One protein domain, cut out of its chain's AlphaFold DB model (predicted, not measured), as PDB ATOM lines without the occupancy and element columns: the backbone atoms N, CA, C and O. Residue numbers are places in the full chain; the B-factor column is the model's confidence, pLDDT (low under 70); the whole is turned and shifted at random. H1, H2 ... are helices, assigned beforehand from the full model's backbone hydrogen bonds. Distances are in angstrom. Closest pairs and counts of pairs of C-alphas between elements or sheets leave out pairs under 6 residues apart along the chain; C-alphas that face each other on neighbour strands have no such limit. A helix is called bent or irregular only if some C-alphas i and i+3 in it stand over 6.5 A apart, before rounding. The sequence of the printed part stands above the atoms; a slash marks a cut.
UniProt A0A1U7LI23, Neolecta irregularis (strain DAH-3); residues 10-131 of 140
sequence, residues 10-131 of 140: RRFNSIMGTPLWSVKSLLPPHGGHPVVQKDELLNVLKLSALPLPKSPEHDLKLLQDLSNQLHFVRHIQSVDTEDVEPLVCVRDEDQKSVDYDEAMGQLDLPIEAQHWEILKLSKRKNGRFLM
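AT A GLANCE: This is residues 10 to 131 of the 140 residues of a protein of Neolecta irregularis (strain DAH-3) (UniProt A0A1U7LI23). An open, strung-out chain: long helix H4 with H3 set across it, and residues 10 to 24 and 77 to 116 sticking out as loose arms. The printed part has 122 residues, with six named helices, H1 to H6 in order, and no named strand; 52 residues, under half, are in them, class all helix. It is extended, radius of gyration of the C-alphas 25.7 A, spanning 69 by 49 by 32 A.

HOW THE PARTS SIT: H4, residues 56 to 77, only just touches H3, residues 38 to 47, with 3 pairs of C-alphas within 8 A, through H4 residues 59 to 63 alone; the closest C-alphas, Leu 41 and Leu 63, are 7.1 A apart, and the helices are about perpendicular, 81 degrees. H2, residues 23 to 26, is close to H4 but not clearly touching: the closest C-alphas, Leu 26 and Phe 72, are 6.5 A apart. In H3 and H4 every O i to N i+4 pair is within hydrogen-bond range.

IN THESE COORDINATES: H4 runs 31.1 A from C-alpha 56 at (-3.656, -2.342, 13.066). H1 holds residues 10 to 16, H5 100 to 104, H6 111 to 114; they touch no helix.

THE WHOLE: The printed part has no cut. Links H2 to H3 and H4 to H5 are long. 36 residues are under pLDDT 70, among them 103 to 115.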
ATOM      1  N   ARG A  10     -28.009  45.175   1.470       58.88
ATOM      2  CA  ARG A  10     -27.522  45.665   2.769       58.88
ATOM      3  C   ARG A  10     -27.983  44.789   3.946       58.88
ATOM      4  O   ARG A  10     -27.231  44.629   4.902       58.88
ATOM      5  N   ARG A  11     -29.171  44.167   3.869       63.47
ATOM      6  CA  ARG A  11     -29.627  43.190   4.880       63.47
ATOM      7  C   ARG A  11     -28.969  41.825   4.712       63.47
ATOM      8  O   ARG A  11     -28.709  41.174   5.711       63.47
ATOM      9  N   PHE A  12     -28.633  41.426   3.487       66.69
ATOM     10  CA  PHE A  12     -27.912  40.176   3.228       66.69
ATOM     11  C   PHE A  12     -26.536  40.159   3.910       66.69
ATOM     12  O   PHE A  12     -26.242  39.222   4.642       66.69
ATOM     13  N   ASN A  13     -25.754  41.241   3.801       68.25
ATOM     14  CA  ASN A  13     -24.480  41.366   4.528       68.25
ATOM     15  C   ASN A  13     -24.664  41.412   6.055       68.25
ATOM     16  O   ASN A  13     -23.813  40.921   6.786       68.25
ATOM     17  N   SER A  14     -25.785  41.955   6.543       68.50
ATOM     18  CA  SER A  14     -26.116  41.938   7.972       68.50
ATOM     19  C   SER A  14     -26.531  40.550   8.476       68.50
ATOM     20  O   SER A  14     -26.308  40.256   9.642       68.50
ATOM     21  N   ILE A  15     -27.135  39.714   7.623       68.50
ATOM     22  CA  ILE A  15     -27.548  38.338   7.945       68.50
ATOM     23  C   ILE A  15     -26.360  37.372   7.819       68.50
ATOM     24  O   ILE A  15     -26.225  36.463   8.627       68.50
ATOM     25  N   MET A  16     -25.483  37.572   6.831       64.50
ATOM     26  CA  MET A  16     -24.303  36.726   6.609       64.50
ATOM     27  C   MET A  16     -23.070  37.135   7.420       64.50
ATOM     28  O   MET A  16     -22.137  36.345   7.534       64.50
ATOM     29  N   GLY A  17     -23.033  38.355   7.967       70.06
ATOM     30  CA  GLY A  17     -21.910  38.840   8.775       70.06
ATOM     31  C   GLY A  17     -21.735  38.078  10.094       70.06
ATOM     32  O   GLY A  17     -20.621  37.973  10.597       70.06
ATOM     33  N   THR A  18     -22.816  37.491  10.616       64.44
ATOM     34  CA  THR A  18     -22.784  36.549  11.740       64.44
ATOM     35  C   THR A  18     -23.206  35.174  11.233       64.44
ATOM     36  O   THR A  18     -24.403  34.960  11.016       64.44
ATOM     37  N   PRO A  19     -22.279  34.226  11.016       58.62
ATOM     38  CA  PRO A  19     -22.683  32.867  10.700       58.62
ATOM     39  C   PRO A  19     -23.433  32.308  11.913       58.62
ATOM     40  O   PRO A  19     -22.836  32.070  12.958       58.62
ATOM     41  N   LEU A  20     -24.749  32.120  11.781       62.84
ATOM     42  CA  LEU A  20     -25.605  31.604  12.859       62.84
ATOM     43  C   LEU A  20     -25.209  30.161  13.256       62.84
ATOM     44  O   LEU A  20     -25.550  29.686  14.330       62.84
ATOM     45  N   TRP A  21     -24.475  29.470  12.382       62.78
ATOM     46  CA  TRP A  21     -23.970  28.118  12.555       62.78
ATOM     47  C   TRP A  21     -22.888  27.878  11.496       62.78
ATOM     48  O   TRP A  21     -23.059  28.206  10.322       62.78
ATOM     49  N   SER A  22     -21.738  27.341  11.909       71.25
ATOM     50  CA  SER A  22     -20.701  26.869  10.988       71.25
ATOM     51  C   SER A  22     -20.661  25.354  11.045       71.25
ATOM     52  O   SER A  22     -20.583  24.793  12.133       71.25
ATOM     53  N   VAL A  23     -20.615  24.684   9.893       71.31
ATOM     54  CA  VAL A  23     -20.430  23.220   9.810       71.31
ATOM     55  C   VAL A  23     -19.171  22.768  10.562       71.31
ATOM     56  O   VAL A  23     -19.130  21.669  11.101       71.31
ATOM     57  N   LYS A  24     -18.167  23.647  10.693       72.56
ATOM     58  CA  LYS A  24     -16.961  23.385  11.492       72.56
ATOM     59  C   LYS A  24     -17.250  23.129  12.974       72.56
ATOM     60  O   LYS A  24     -16.466  22.438  13.603       72.56
ATOM     61  N   SER A  25     -18.349  23.657  13.516       68.12
ATOM     62  CA  SER A  25     -18.760  23.405  14.906       68.12
ATOM     63  C   SER A  25     -19.291  21.986  15.141       68.12
ATOM     64  O   SER A  25     -19.305  21.539  16.278       68.12
ATOM     65  N   LEU A  26     -19.681  21.275  14.073       71.12
ATOM     66  CA  LEU A  26     -20.128  19.877  14.123       71.12
ATOM     67  C   LEU A  26     -18.972  18.878  13.994       71.12
ATOM     68  O   LEU A  26     -19.173  17.674  14.150       71.12
ATOM     69  N   LEU A  27     -17.775  19.357  13.644       73.94
ATOM     70  CA  LEU A  27     -16.592  18.516  13.543       73.94
ATOM     71  C   LEU A  27     -15.918  18.425  14.914       73.94
ATOM     72  O   LEU A  27     -15.809  19.441  15.605       73.94
ATOM     73  N   PRO A  28     -15.405  17.243  15.294       70.81
ATOM     74  CA  PRO A  28     -14.650  17.117  16.526       70.81
ATOM     75  C   PRO A  28     -13.415  18.031  16.478       70.81
ATOM     76  O   PRO A  28     -12.793  18.171  15.415       70.81
ATOM     77  N   PRO A  29     -13.028  18.653  17.608       68.00
ATOM     78  CA  PRO A  29     -11.811  19.452  17.669       68.00
ATOM     79  C   PRO A  29     -10.614  18.596  17.236       68.00
ATOM     80  O   PRO A  29     -10.501  17.426  17.610       68.00
ATOM     81  N   HIS A  30      -9.749  19.167  16.390       59.19
ATOM     82  CA  HIS A  30      -8.632  18.457  15.766       59.19
ATOM     83  C   HIS A  30      -7.808  17.684  16.808       59.19
ATOM     84  O   HIS A  30      -7.260  18.281  17.730       59.19
ATOM     85  N   GLY A  31      -7.709  16.361  16.644       58.97
ATOM     86  CA  GLY A  31      -6.899  15.503  17.518       58.97
ATOM     87  C   GLY A  31      -7.625  14.906  18.727       58.97
ATOM     88  O   GLY A  31      -6.958  14.438  19.644       58.97
ATOM     89  N   GLY A  32      -8.962  14.893  18.749       57.50
ATOM     90  CA  GLY A  32      -9.713  14.157  19.767       57.50
ATOM     91  C   GLY A  32      -9.322  12.674  19.805       57.50
ATOM     92  O   GLY A  32      -9.354  11.990  18.783       57.50
ATOM     93  N   HIS A  33      -8.943  12.180  20.985       58.97
ATOM     94  CA  HIS A  33      -8.700  10.757  21.201       58.97
ATOM     95  C   HIS A  33      -9.985   9.959  20.939       58.97
ATOM     96  O   HIS A  33     -11.069  10.439  21.288       58.97
ATOM     97  N   PRO A  34      -9.887   8.752  20.349       62.69
ATOM     98  CA  PRO A  34     -11.051   7.906  20.153       62.69
ATOM     99  C   PRO A  34     -11.691   7.635  21.514       62.69
ATOM    100  O   PRO A  34     -11.046   7.119  22.423       62.69
ATOM    101  N   VAL A  35     -12.960   8.018  21.657       70.00
ATOM    102  CA  VAL A  35     -13.708   7.803  22.907       70.00
ATOM    103  C   VAL A  35     -14.007   6.313  23.122       70.00
ATOM    104  O   VAL A  35     -14.247   5.889  24.247       70.00
ATOM    105  N   VAL A  36     -13.983   5.531  22.043       81.31
ATOM    106  CA  VAL A  36     -14.346   4.113  22.015       81.31
ATOM    107  C   VAL A  36     -13.112   3.239  22.201       81.31
ATOM    108  O   VAL A  36     -12.090   3.451  21.539       81.31
ATOM    109  N   GLN A  37     -13.218   2.232  23.066       86.06
ATOM    110  CA  GLN A  37     -12.151   1.256  23.269       86.06
ATOM    111  C   GLN A  37     -12.123   0.208  22.149       86.06
ATOM    112  O   GLN A  37     -13.131  -0.102  21.513       86.06
ATOM    113  N   LYS A  38     -10.955  -0.401  21.926       87.62
ATOM    114  CA  LYS A  38     -10.790  -1.448  20.907       87.62
ATOM    115  C   LYS A  38     -11.744  -2.632  21.123       87.62
ATOM    116  O   LYS A  38     -12.292  -3.147  20.152       87.62
ATOM    117  N   ASP A  39     -11.973  -3.032  22.371       89.25
ATOM    118  CA  ASP A  39     -12.860  -4.155  22.696       89.25
ATOM    119  C   ASP A  39     -14.323  -3.868  22.329       89.25
ATOM    120  O   ASP A  39     -15.026  -4.751  21.834       89.25
ATOM    121  N   GLU A  40     -14.764  -2.618  22.475       90.50
ATOM    122  CA  GLU A  40     -16.098  -2.178  22.058       90.50
ATOM    123  C   GLU A  40     -16.241  -2.216  20.533       90.50
ATOM    124  O   GLU A  40     -17.248  -2.712  20.025       90.50
ATOM    125  N   LEU A  41     -15.212  -1.784  19.790       90.75
ATOM    126  CA  LEU A  41     -15.190  -1.913  18.330       90.75
ATOM    127  C   LEU A  41     -15.310  -3.384  17.906       90.75
ATOM    128  O   LEU A  41     -16.108  -3.712  17.028       90.75
ATOM    129  N   LEU A  42     -14.554  -4.283  18.541       90.69
ATOM    130  CA  LEU A  42     -14.632  -5.716  18.250       90.69
ATOM    131  C   LEU A  42     -16.022  -6.285  18.554       90.69
ATOM    132  O   LEU A  42     -16.513  -7.128  17.802       90.69
ATOM    133  N   ASN A  43     -16.665  -5.823  19.625       93.12
ATOM    134  CA  ASN A  43     -18.023  -6.228  19.961       93.12
ATOM    135  C   ASN A  43     -19.035  -5.773  18.897       93.12
ATOM    136  O   ASN A  43     -19.829  -6.583  18.422       93.12
ATOM    137  N   VAL A  44     -18.963  -4.512  18.460       93.06
ATOM    138  CA  VAL A  44     -19.831  -3.982  17.393       93.06
ATOM    139  C   VAL A  44     -19.640  -4.764  16.095       93.06
ATOM    140  O   VAL A  44     -20.623  -5.179  15.486       93.06
ATOM    141  N   LEU A  45     -18.396  -5.050  15.701       93.56
ATOM    142  CA  LEU A  45     -18.122  -5.842  14.499       93.56
ATOM    143  C   LEU A  45     -18.743  -7.242  14.577       93.56
ATOM    144  O   LEU A  45     -19.323  -7.703  13.595       93.56
ATOM    145  N   LYS A  46     -18.692  -7.893  15.745       92.62
ATOM    146  CA  LYS A  46     -19.345  -9.194  15.962       92.62
ATOM    147  C   LYS A  46     -20.867  -9.097  15.858       92.62
ATOM    148  O   LYS A  46     -21.469  -9.918  15.172       92.62
ATOM    149  N   LEU A  47     -21.481  -8.095  16.492       95.31
ATOM    150  CA  LEU A  47     -22.934  -7.877  16.443       95.31
ATOM    151  C   LEU A  47     -23.425  -7.560  15.027       95.31
ATOM    152  O   LEU A  47     -24.501  -7.997  14.631       95.31
ATOM    153  N   SER A  48     -22.621  -6.840  14.245       94.38
ATOM    154  CA  SER A  48     -22.901  -6.545  12.838       94.38
ATOM    155  C   SER A  48     -22.512  -7.678  11.879       94.38
ATOM    156  O   SER A  48     -22.609  -7.496  10.668       94.38
ATOM    157  N   ALA A  49     -22.060  -8.831  12.392       93.31
ATOM    158  CA  ALA A  49     -21.572  -9.966  11.605       93.31
ATOM    159  C   ALA A  49     -20.486  -9.582  10.572       93.31
ATOM    160  O   ALA A  49     -20.400 -10.161   9.485       93.31
ATOM    161  N   LEU A  50     -19.649  -8.597  10.908       91.94
ATOM    162  CA  LEU A  50     -18.549  -8.120  10.077       91.94
ATOM    163  C   LEU A  50     -17.245  -8.869  10.393       91.94
ATOM    164  O   LEU A  50     -17.016  -9.285  11.531       91.94
ATOM    165  N   PRO A  51     -16.356  -9.043   9.397       88.38
ATOM    166  CA  PRO A  51     -15.077  -9.704   9.608       88.38
ATOM    167  C   PRO A  51     -14.157  -8.874  10.506       88.38
ATOM    168  O   PRO A  51     -14.177  -7.642  10.492       88.38
ATOM    169  N   LEU A  52     -13.286  -9.573  11.236       87.75
ATOM    170  CA  LEU A  52     -12.248  -8.935  12.032       87.75
ATOM    171  C   LEU A  52     -11.257  -8.185  11.126       87.75
ATOM    172  O   LEU A  52     -10.925  -8.650  10.027       87.75
ATOM    173  N   PRO A  53     -10.772  -7.024  11.577       87.75
ATOM    174  CA  PRO A  53      -9.835  -6.224  10.813       87.75
ATOM    175  C   PRO A  53      -8.473  -6.926  10.698       87.75
ATOM    176  O   PRO A  53      -8.010  -7.613  11.605       87.75
ATOM    177  N   LYS A  54      -7.842  -6.784   9.527       86.94
ATOM    178  CA  LYS A  54      -6.641  -7.549   9.143       86.94
ATOM    179  C   LYS A  54      -5.323  -6.858   9.502       86.94
ATOM    180  O   LYS A  54      -4.270  -7.474   9.384       86.94
ATOM    181  N   SER A  55      -5.370  -5.576   9.859       90.56
ATOM    182  CA  SER A  55      -4.195  -4.729  10.084       90.56
ATOM    183  C   SER A  55      -4.482  -3.702  11.180       90.56
ATOM    184  O   SER A  55      -5.587  -3.151  11.195       90.56
ATOM    185  N   PRO A  56      -3.499  -3.375  12.041       88.00
ATOM    186  CA  PRO A  56      -3.656  -2.342  13.066       88.00
ATOM    187  C   PRO A  56      -3.982  -0.959  12.484       88.00
ATOM    188  O   PRO A  56      -4.674  -0.173  13.124       88.00
ATOM    189  N   GLU A  57      -3.542  -0.653  11.261       89.38
ATOM    190  CA  GLU A  57      -3.884   0.610  10.592       89.38
ATOM    191  C   GLU A  57      -5.383   0.700  10.278       89.38
ATOM    192  O   GLU A  57      -5.997   1.761  10.390       89.38
ATOM    193  N   HIS A  58      -5.986  -0.435   9.917       88.88
ATOM    194  CA  HIS A  58      -7.416  -0.520   9.655       88.88
ATOM    195  C   HIS A  58      -8.225  -0.378  10.951       88.88
ATOM    196  O   HIS A  58      -9.243   0.312  10.947       88.88
ATOM    197  N   ASP A  59      -7.752  -0.956  12.063       88.94
ATOM    198  CA  ASP A  59      -8.355  -0.773  13.395       88.94
ATOM    199  C   ASP A  59      -8.413   0.706  13.771       88.94
ATOM    200  O   ASP A  59      -9.461   1.206  14.173       88.94
ATOM    201  N   LEU A  60      -7.290   1.416  13.615       89.50
ATOM    202  CA  LEU A  60      -7.195   2.835  13.957       89.50
ATOM    203  C   LEU A  60      -8.138   3.687  13.109       89.50
ATOM    204  O   LEU A  60      -8.807   4.573  13.643       89.50
ATOM    205  N   LYS A  61      -8.238   3.391  11.809       90.06
ATOM    206  CA  LYS A  61      -9.178   4.077  10.920       90.06
ATOM    207  C   LYS A  61     -10.629   3.853  11.351       90.06
ATOM    208  O   LYS A  61     -11.378   4.817  11.466       90.06
ATOM    209  N   LEU A  62     -11.011   2.609  11.650       91.50
ATOM    210  CA  LEU A  62     -12.361   2.288  12.127       91.50
ATOM    211  C   LEU A  62     -12.684   2.972  13.460       91.50
ATOM    212  O   LEU A  62     -13.790   3.479  13.632       91.50
ATOM    213  N   LEU A  63     -11.726   3.020  14.390       91.25
ATOM    214  CA  LEU A  63     -11.888   3.732  15.660       91.25
ATOM    215  C   LEU A  63     -12.081   5.236  15.448       91.25
ATOM    216  O   LEU A  63     -12.931   5.844  16.100       91.25
ATOM    217  N   GLN A  64     -11.319   5.834  14.532       89.06
ATOM    218  CA  GLN A  64     -11.463   7.245  14.188       89.06
ATOM    219  C   GLN A  64     -12.836   7.530  13.569       89.06
ATOM    220  O   GLN A  64     -13.524   8.454  14.006       89.06
ATOM    221  N   ASP A  65     -13.255   6.720  12.596       89.38
ATOM    222  CA  ASP A  65     -14.550   6.863  11.930       89.38
ATOM    223  C   ASP A  65     -15.706   6.727  12.932       89.38
ATOM    224  O   ASP A  65     -16.600   7.576  12.967       89.38
ATOM    225  N   LEU A  66     -15.648   5.724  13.814       90.38
ATOM    226  CA  LEU A  66     -16.653   5.510  14.854       90.38
ATOM    227  C   LEU A  66     -16.695   6.665  15.865       90.38
ATOM    228  O   LEU A  66     -17.772   7.125  16.245       90.38
ATOM    229  N   SER A  67     -15.535   7.184  16.273       88.38
ATOM    230  CA  SER A  67     -15.465   8.331  17.184       88.38
ATOM    231  C   SER A  67     -16.075   9.592  16.560       88.38
ATOM    232  O   SER A  67     -16.788  10.333  17.239       88.38
ATOM    233  N   ASN A  68     -15.848   9.820  15.264       85.88
ATOM    234  CA  ASN A  68     -16.442  10.942  14.534       85.88
ATOM    235  C   ASN A  68     -17.969  10.806  14.436       85.88
ATOM    236  O   ASN A  68     -18.694  11.776  14.666       85.88
ATOM    237  N   GLN A  69     -18.464   9.600  14.142       88.62
ATOM    238  CA  GLN A  69     -19.901   9.315  14.088       88.62
ATOM    239  C   GLN A  69     -20.570   9.544  15.448       88.62
ATOM    240  O   GLN A  69     -21.596  10.218  15.525       88.62
ATOM    241  N   LEU A  70     -19.971   9.054  16.537       88.88
ATOM    242  CA  LEU A  70     -20.509   9.251  17.886       88.88
ATOM    243  C   LEU A  70     -20.491  10.712  18.323       88.88
ATOM    244  O   LEU A  70     -21.412  11.145  19.009       88.88
ATOM    245  N   HIS A  71     -19.469  11.476  17.935       86.44
ATOM    246  CA  HIS A  71     -19.441  12.910  18.208       86.44
ATOM    247  C   HIS A  71     -20.659  13.612  17.595       86.44
ATOM    248  O   HIS A  71     -21.357  14.355  18.286       86.44
ATOM    249  N   PHE A  72     -20.961  13.306  16.333       85.00
ATOM    250  CA  PHE A  72     -22.131  13.843  15.648       85.00
ATOM    251  C   PHE A  72     -23.446  13.420  16.321       85.00
ATOM    252  O   PHE A  72     -24.296  14.266  16.599       85.00
ATOM    253  N   VAL A  73     -23.598  12.136  16.660       89.38
ATOM    254  CA  VAL A  73     -24.805  11.628  17.338       89.38
ATOM    255  C   VAL A  73     -25.001  12.289  18.704       89.38
ATOM    256  O   VAL A  73     -26.114  12.696  19.027       89.38
ATOM    257  N   ARG A  74     -23.933  12.470  19.488       87.75
ATOM    258  CA  ARG A  74     -24.006  13.157  20.790       87.75
ATOM    259  C   ARG A  74     -24.433  14.614  20.662       87.75
ATOM    260  O   ARG A  74     -25.127  15.116  21.538       87.75
ATOM    261  N   HIS A  75     -24.045  15.287  19.579       85.56
ATOM    262  CA  HIS A  75     -24.510  16.644  19.314       85.56
ATOM    263  C   HIS A  75     -26.025  16.675  19.067       85.56
ATOM    264  O   HIS A  75     -26.713  17.520  19.631       85.56
ATOM    265  N   ILE A  76     -26.568  15.710  18.316       87.00
ATOM    266  CA  ILE A  76     -28.023  15.569  18.130       87.00
ATOM    267  C   ILE A  76     -28.722  15.272  19.462       87.00
ATOM    268  O   ILE A  76     -29.735  15.888  19.768       87.00
ATOM    269  N   GLN A  77     -28.162  14.374  20.276       88.50
ATOM    270  CA  GLN A  77     -28.720  14.009  21.586       88.50
ATOM    271  C   GLN A  77     -28.709  15.155  22.607       88.50
ATOM    272  O   GLN A  77     -29.375  15.050  23.628       88.50
ATOM    273  N   SER A  78     -27.945  16.225  22.367       88.06
ATOM    274  CA  SER A  78     -27.922  17.393  23.254       88.06
ATOM    275  C   SER A  78     -29.122  18.327  23.077       88.06
ATOM    276  O   SER A  78     -29.276  19.273  23.847       88.06
ATOM    277  N   VAL A  79     -29.952  18.088  22.059       89.31
ATOM    278  CA  VAL A  79     -31.191  18.831  21.839       89.31
ATOM    279  C   VAL A  79     -32.227  18.385  22.866       89.31
ATOM    280  O   VAL A  79     -32.415  17.193  23.084       89.31
ATOM    281  N   ASP A  80     -32.894  19.358  23.480       92.75
ATOM    282  CA  ASP A  80     -34.008  19.112  24.385       92.75
ATOM    283  C   ASP A  80     -35.195  18.513  23.618       92.75
ATOM    284  O   ASP A  80     -35.666  19.076  22.625       92.75
ATOM    285  N   THR A  81     -35.635  17.344  24.069       93.06
ATOM    286  CA  THR A  81     -36.786  16.618  23.529       93.06
ATOM    287  C   THR A  81     -37.830  16.349  24.613       93.06
ATOM    288  O   THR A  81     -38.590  15.385  24.482       93.06
ATOM    289  N   GLU A  82     -37.858  17.140  25.695       93.50
ATOM    290  CA  GLU A  82     -38.956  17.111  26.668       93.50
ATOM    291  C   GLU A  82     -40.306  17.273  25.933       93.50
ATOM    292  O   GLU A  82     -40.454  18.100  25.034       93.50
ATOM    293  N   ASP A  83     -41.272  16.410  26.267       92.75
ATOM    294  CA  ASP A  83     -42.629  16.360  25.691       92.75
ATOM    295  C   ASP A  83     -42.748  16.029  24.185       92.75
ATOM    296  O   ASP A  83     -43.804  16.245  23.583       92.75
ATOM    297  N   VAL A  84     -41.710  15.455  23.561       91.31
ATOM    298  CA  VAL A  84     -41.765  14.984  22.163       91.31
ATOM    299  C   VAL A  84     -41.786  13.454  22.097       91.31
ATOM    300  O   VAL A  84     -40.832  12.788  22.496       91.31
ATOM    301  N   GLU A  85     -42.853  12.881  21.536       88.88
ATOM    302  CA  GLU A  85     -42.937  11.435  21.299       88.88
ATOM    303  C   GLU A  85     -42.024  10.997  20.132       88.88
ATOM    304  O   GLU A  85     -41.968  11.674  19.098       88.88
ATOM    305  N   PRO A  86     -41.297   9.865  20.249       89.94
ATOM    306  CA  PRO A  86     -40.443   9.376  19.172       89.94
ATOM    307  C   PRO A  86     -41.244   8.995  17.924       89.94
ATOM    308  O   PRO A  86     -42.114   8.126  17.963       89.94
ATOM    309  N   LEU A  87     -40.879   9.575  16.781       87.44
ATOM    310  CA  LEU A  87     -41.454   9.196  15.494       87.44
ATOM    311  C   LEU A  87     -40.961   7.800  15.079       87.44
ATOM    312  O   LEU A  87     -39.792   7.624  14.733       87.44
ATOM    313  N   VAL A  88     -41.853   6.806  15.084       86.56
ATOM    314  CA  VAL A  88     -41.520   5.410  14.732       86.56
ATOM    315  C   VAL A  88     -41.489   5.194  13.217       86.56
ATOM    316  O   VAL A  88     -40.649   4.451  12.706       86.56
ATOM    317  N   CYS A  89     -42.394   5.836  12.474       84.31
ATOM    318  CA  CYS A  89     -42.453   5.731  11.019       84.31
ATOM    319  C   CYS A  89     -43.033   6.999  10.386       84.31
ATOM    320  O   CYS A  89     -43.788   7.730  11.015       84.31
ATOM    321  N   VAL A  90     -42.690   7.250   9.122       87.00
ATOM    322  CA  VAL A  90     -43.301   8.323   8.329       87.00
ATOM    323  C   VAL A  90     -44.485   7.722   7.570       87.00
ATOM    324  O   VAL A  90     -44.307   7.140   6.498       87.00
ATOM    325  N   ARG A  91     -45.681   7.791   8.159       80.00
ATOM    326  CA  ARG A  91     -46.951   7.340   7.568       80.00
ATOM    327  C   ARG A  91     -48.102   8.171   8.137       80.00
ATOM    328  O   ARG A  91     -48.017   8.622   9.271       80.00
ATOM    329  N   ASP A  92     -49.184   8.302   7.375       74.25
ATOM    330  CA  ASP A  92     -50.479   8.735   7.907       74.25
ATOM    331  C   ASP A  92     -51.017   7.692   8.905       74.25
ATOM    332  O   ASP A  92     -51.420   6.592   8.514       74.25
ATOM    333  N   GLU A  93     -51.018   8.024  10.196       67.25
ATOM    334  CA  GLU A  93     -51.451   7.126  11.282       67.25
ATOM    335  C   GLU A  93     -52.948   6.769  11.226       67.25
ATOM    336  O   GLU A  93     -53.364   5.741  11.757       67.25
ATOM    337  N   ASP A  94     -53.751   7.564  10.511       69.50
ATOM    338  CA  ASP A  94     -55.185   7.321  10.303       69.50
ATOM    339  C   ASP A  94     -55.470   6.113   9.389       69.50
ATOM    340  O   ASP A  94     -56.600   5.615   9.320       69.50
ATOM    341  N   GLN A  95     -54.458   5.619   8.669       71.44
ATOM    342  CA  GLN A  95     -54.592   4.443   7.816       71.44
ATOM    343  C   GLN A  95     -54.380   3.176   8.645       71.44
ATOM    344  O   GLN A  95     -53.250   2.776   8.936       71.44
ATOM    345  N   LYS A  96     -55.486   2.507   8.989       72.00
ATOM    346  CA  LYS A  96     -55.446   1.172   9.598       72.00
ATOM    347  C   LYS A  96     -54.602   0.241   8.731       72.00
ATOM    348  O   LYS A  96     -54.842   0.108   7.531       72.00
ATOM    349  N   SER A  97     -53.620  -0.417   9.343       69.00
ATOM    350  CA  SER A  97     -52.933  -1.536   8.708       69.00
ATOM    351  C   SER A  97     -53.960  -2.619   8.399       69.00
ATOM    352  O   SER A  97     -54.642  -3.087   9.309       69.00
ATOM    353  N   VAL A  98     -54.070  -2.991   7.129       74.31
ATOM    354  CA  VAL A  98     -54.892  -4.124   6.705       74.31
ATOM    355  C   VAL A  98     -54.206  -5.396   7.191       74.31
ATOM    356  O   VAL A  98     -52.992  -5.544   7.019       74.31
ATOM    357  N   ASP A  99     -54.965  -6.278   7.831       79.81
ATOM    358  CA  ASP A  99     -54.453  -7.583   8.238       79.81
ATOM    359  C   ASP A  99     -54.159  -8.443   6.999       79.81
ATOM    360  O   ASP A  99     -54.799  -8.296   5.953       79.81
ATOM    361  N   TYR A 100     -53.192  -9.350   7.104       68.81
ATOM    362  CA  TYR A 100     -52.824 -10.242   6.007       68.81
ATOM    363  C   TYR A 100     -54.023 -11.057   5.515       68.81
ATOM    364  O   TYR A 100     -54.187 -11.208   4.307       68.81
ATOM    365  N   ASP A 101     -54.885 -11.522   6.420       69.81
ATOM    366  CA  ASP A 101     -56.074 -12.301   6.058       69.81
ATOM    367  C   ASP A 101     -57.100 -11.461   5.276       69.81
ATOM    368  O   ASP A 101     -57.689 -11.937   4.302       69.81
ATOM    369  N   GLU A 102     -57.264 -10.185   5.638       72.12
ATOM    370  CA  GLU A 102     -58.147  -9.244   4.939       72.12
ATOM    371  C   GLU A 102     -57.592  -8.870   3.552       72.12
ATOM    372  O   GLU A 102     -58.345  -8.809   2.577       72.12
ATOM    373  N   ALA A 103     -56.271  -8.704   3.431       68.94
ATOM    374  CA  ALA A 103     -55.604  -8.417   2.160       68.94
ATOM    375  C   ALA A 103     -55.574  -9.632   1.211       68.94
ATOM    376  O   ALA A 103     -55.746  -9.485  -0.001       68.94
ATOM    377  N   MET A 104     -55.371 -10.843   1.741       68.19
ATOM    378  CA  MET A 104     -55.297 -12.076   0.949       68.19
ATOM    379  C   MET A 104     -56.668 -12.562   0.476       68.19
ATOM    380  O   MET A 104     -56.755 -13.130  -0.612       68.19
ATOM    381  N   GLY A 105     -57.744 -12.287   1.222       66.00
ATOM    382  CA  GLY A 105     -59.117 -12.580   0.794       66.00
ATOM    383  C   GLY A 105     -59.557 -11.843  -0.482       66.00
ATOM    384  O   GLY A 105     -60.586 -12.187  -1.058       66.00
ATOM    385  N   GLN A 106     -58.783 -10.849  -0.936       60.62
ATOM    386  CA  GLN A 106     -59.059 -10.027  -2.119       60.62
ATOM    387  C   GLN A 106     -58.131 -10.318  -3.313       60.62
ATOM    388  O   GLN A 106     -58.302  -9.717  -4.375       60.62
ATOM    389  N   LEU A 107     -57.148 -11.214  -3.171       60.44
ATOM    390  CA  LEU A 107     -56.148 -11.483  -4.205       60.44
ATOM    391  C   LEU A 107     -56.439 -12.804  -4.929       60.44
ATOM    392  O   LEU A 107     -56.064 -13.880  -4.470       60.44
ATOM    393  N   ASP A 108     -57.054 -12.705  -6.110       67.06
ATOM    394  CA  ASP A 108     -57.216 -13.817  -7.055       67.06
ATOM    395  C   ASP A 108     -55.876 -14.044  -7.792       67.06
ATOM    396  O   ASP A 108     -55.635 -13.547  -8.897       67.06
ATOM    397  N   LEU A 109     -54.918 -14.685  -7.111       63.56
ATOM    398  CA  LEU A 109     -53.566 -14.872  -7.641       63.56
ATOM    399  C   LEU A 109     -53.535 -15.965  -8.728       63.56
ATOM    400  O   LEU A 109     -54.030 -17.072  -8.490       63.56
ATOM    401  N   PRO A 110     -52.892 -15.714  -9.888       61.34
ATOM    402  CA  PRO A 110     -52.685 -16.728 -10.918       61.34
ATOM    403  C   PRO A 110     -51.962 -17.961 -10.366       61.34
ATOM    404  O   PRO A 110     -51.067 -17.848  -9.526       61.34
ATOM    405  N   ILE A 111     -52.315 -19.144 -10.869       57.44
ATOM    406  CA  ILE A 111     -51.773 -20.440 -10.423       57.44
ATOM    407  C   ILE A 111     -50.240 -20.492 -10.576       57.44
ATOM    408  O   ILE A 111     -49.560 -21.149  -9.788       57.44
ATOM    409  N   GLU A 112     -49.654 -19.734 -11.506       55.72
ATOM    410  CA  GLU A 112     -48.199 -19.620 -11.673       55.72
ATOM    411  C   GLU A 112     -47.490 -18.984 -10.463       55.72
ATOM    412  O   GLU A 112     -46.312 -19.264 -10.228       55.72
ATOM    413  N   ALA A 113     -48.192 -18.182  -9.654       54.81
ATOM    414  CA  ALA A 113     -47.667 -17.642  -8.398       54.81
ATOM    415  C   ALA A 113     -47.509 -18.720  -7.303       54.81
ATOM    416  O   ALA A 113     -46.866 -18.469  -6.284       54.81
ATOM    417  N   GLN A 114     -48.060 -19.923  -7.506       56.84
ATOM    418  CA  GLN A 114     -48.031 -21.017  -6.528       56.84
ATOM    419  C   GLN A 114     -46.755 -21.872  -6.619       56.84
ATOM    420  O   GLN A 114     -46.404 -22.553  -5.654       56.84
ATOM    421  N   HIS A 115     -46.013 -21.815  -7.733       63.38
ATOM    422  CA  HIS A 115     -44.760 -22.562  -7.922       63.38
ATOM    423  C   HIS A 115     -43.548 -21.630  -7.834       63.38
ATOM    424  O   HIS A 115     -42.866 -21.345  -8.820       63.38
ATOM    425  N   TRP A 116     -43.264 -21.120  -6.636       72.38
ATOM    426  CA  TRP A 116     -42.025 -20.385  -6.405       72.38
ATOM    427  C   TRP A 116     -40.876 -21.361  -6.114       72.38
ATOM    428  O   TRP A 116     -40.862 -22.097  -5.125       72.38
ATOM    429  N   GLU A 117     -39.862 -21.375  -6.980       78.94
ATOM    430  CA  GLU A 117     -38.646 -22.147  -6.729       78.94
ATOM    431  C   GLU A 117     -37.709 -21.388  -5.783       78.94
ATOM    432  O   GLU A 117     -36.832 -20.630  -6.208       78.94
ATOM    433  N   ILE A 118     -37.872 -21.652  -4.486       81.94
ATOM    434  CA  ILE A 118     -37.113 -21.075  -3.357       81.94
ATOM    435  C   ILE A 118     -35.597 -21.008  -3.611       81.94
ATOM    436  O   ILE A 118     -34.915 -20.060  -3.229       81.94
ATOM    437  N   LEU A 119     -35.052 -22.028  -4.274       85.81
ATOM    438  CA  LEU A 119     -33.610 -22.260  -4.417       85.81
ATOM    439  C   LEU A 119     -33.068 -21.871  -5.796       85.81
ATOM    440  O   LEU A 119     -31.978 -22.310  -6.189       85.81
ATOM    441  N   LYS A 120     -33.827 -21.094  -6.571       87.19
ATOM    442  CA  LYS A 120     -33.385 -20.636  -7.892       87.19
ATOM    443  C   LYS A 120     -32.244 -19.620  -7.794       87.19
ATOM    444  O   LYS A 120     -31.315 -19.676  -8.592       87.19
ATOM    445  N   LEU A 121     -32.285 -18.736  -6.794       89.31
ATOM    446  CA  LEU A 121     -31.310 -17.647  -6.613       89.31
ATOM    447  C   LEU A 121     -30.158 -17.991  -5.656       89.31
ATOM    448  O   LEU A 121     -29.243 -17.193  -5.465       89.31
ATOM    449  N   SER A 122     -30.179 -19.170  -5.032       88.31
ATOM    450  CA  SER A 122     -29.170 -19.541  -4.043       88.31
ATOM    451  C   SER A 122     -27.812 -19.808  -4.697       88.31
ATOM    452  O   SER A 122     -27.709 -20.655  -5.585       88.31
ATOM    453  N   LYS A 123     -26.750 -19.172  -4.187       90.75
ATOM    454  CA  LYS A 123     -25.367 -19.415  -4.637       90.75
ATOM    455  C   LYS A 123     -24.869 -20.829  -4.311       90.75
ATOM    456  O   LYS A 123     -24.032 -21.362  -5.030       90.75
ATOM    457  N   ARG A 124     -25.350 -21.423  -3.214       88.88
ATOM    458  CA  ARG A 124     -24.989 -22.773  -2.768       88.88
ATOM    459  C   ARG A 124     -26.231 -23.510  -2.281       88.88
ATOM    460  O   ARG A 124     -26.961 -22.990  -1.438       88.88
ATOM    461  N   LYS A 125     -26.448 -24.719  -2.799       91.75
ATOM    462  CA  LYS A 125     -27.550 -25.601  -2.409       91.75
ATOM    463  C   LYS A 125     -27.125 -27.058  -2.469       91.75
ATOM    464  O   LYS A 125     -26.321 -27.431  -3.321       91.75
ATOM    465  N   ASN A 126     -27.702 -27.866  -1.593       87.31
ATOM    466  CA  ASN A 126     -27.619 -29.316  -1.660       87.31
ATOM    467  C   ASN A 126     -29.046 -29.873  -1.665       87.31
ATOM    468  O   ASN A 126     -29.774 -29.752  -0.677       87.31
ATOM    469  N   GLY A 127     -29.478 -30.412  -2.807       86.81
ATOM    470  CA  GLY A 127     -30.867 -30.813  -3.018       86.81
ATOM    471  C   GLY A 127     -31.837 -29.656  -2.751       86.81
ATOM    472  O   GLY A 127     -31.831 -28.657  -3.471       86.81
ATOM    473  N   ARG A 128     -32.657 -29.802  -1.700       87.12
ATOM    474  CA  ARG A 128     -33.662 -28.815  -1.264       87.12
ATOM    475  C   ARG A 128     -33.211 -27.918  -0.102       87.12
ATOM    476  O   ARG A 128     -34.040 -27.237   0.492       87.12
ATOM    477  N   PHE A 129     -31.923 -27.910   0.230       88.62
ATOM    478  CA  PHE A 129     -31.396 -27.165   1.372       88.62
ATOM    479  C   PHE A 129     -30.400 -26.091   0.934       88.62
ATOM    480  O   PHE A 129     -29.590 -26.312   0.029       88.62
ATOM    481  N   LEU A 130     -30.444 -24.937   1.605       90.75
ATOM    482  CA  LEU A 130     -29.392 -23.929   1.518       90.75
ATOM    483  C   LEU A 130     -28.159 -24.434   2.257       90.75
ATOM    484  O   LEU A 130     -28.259 -24.966   3.362       90.75
ATOM    485  N   MET A 131     -26.995 -24.263   1.640       90.56
ATOM    486  CA  MET A 131     -25.736 -24.693   2.229       90.56
ATOM    487  C   MET A 131     -24.976 -23.474   2.739       90.56
ATOM    488  O   MET A 131     -24.544 -22.628   1.953       90.56
TER     489      MET A 131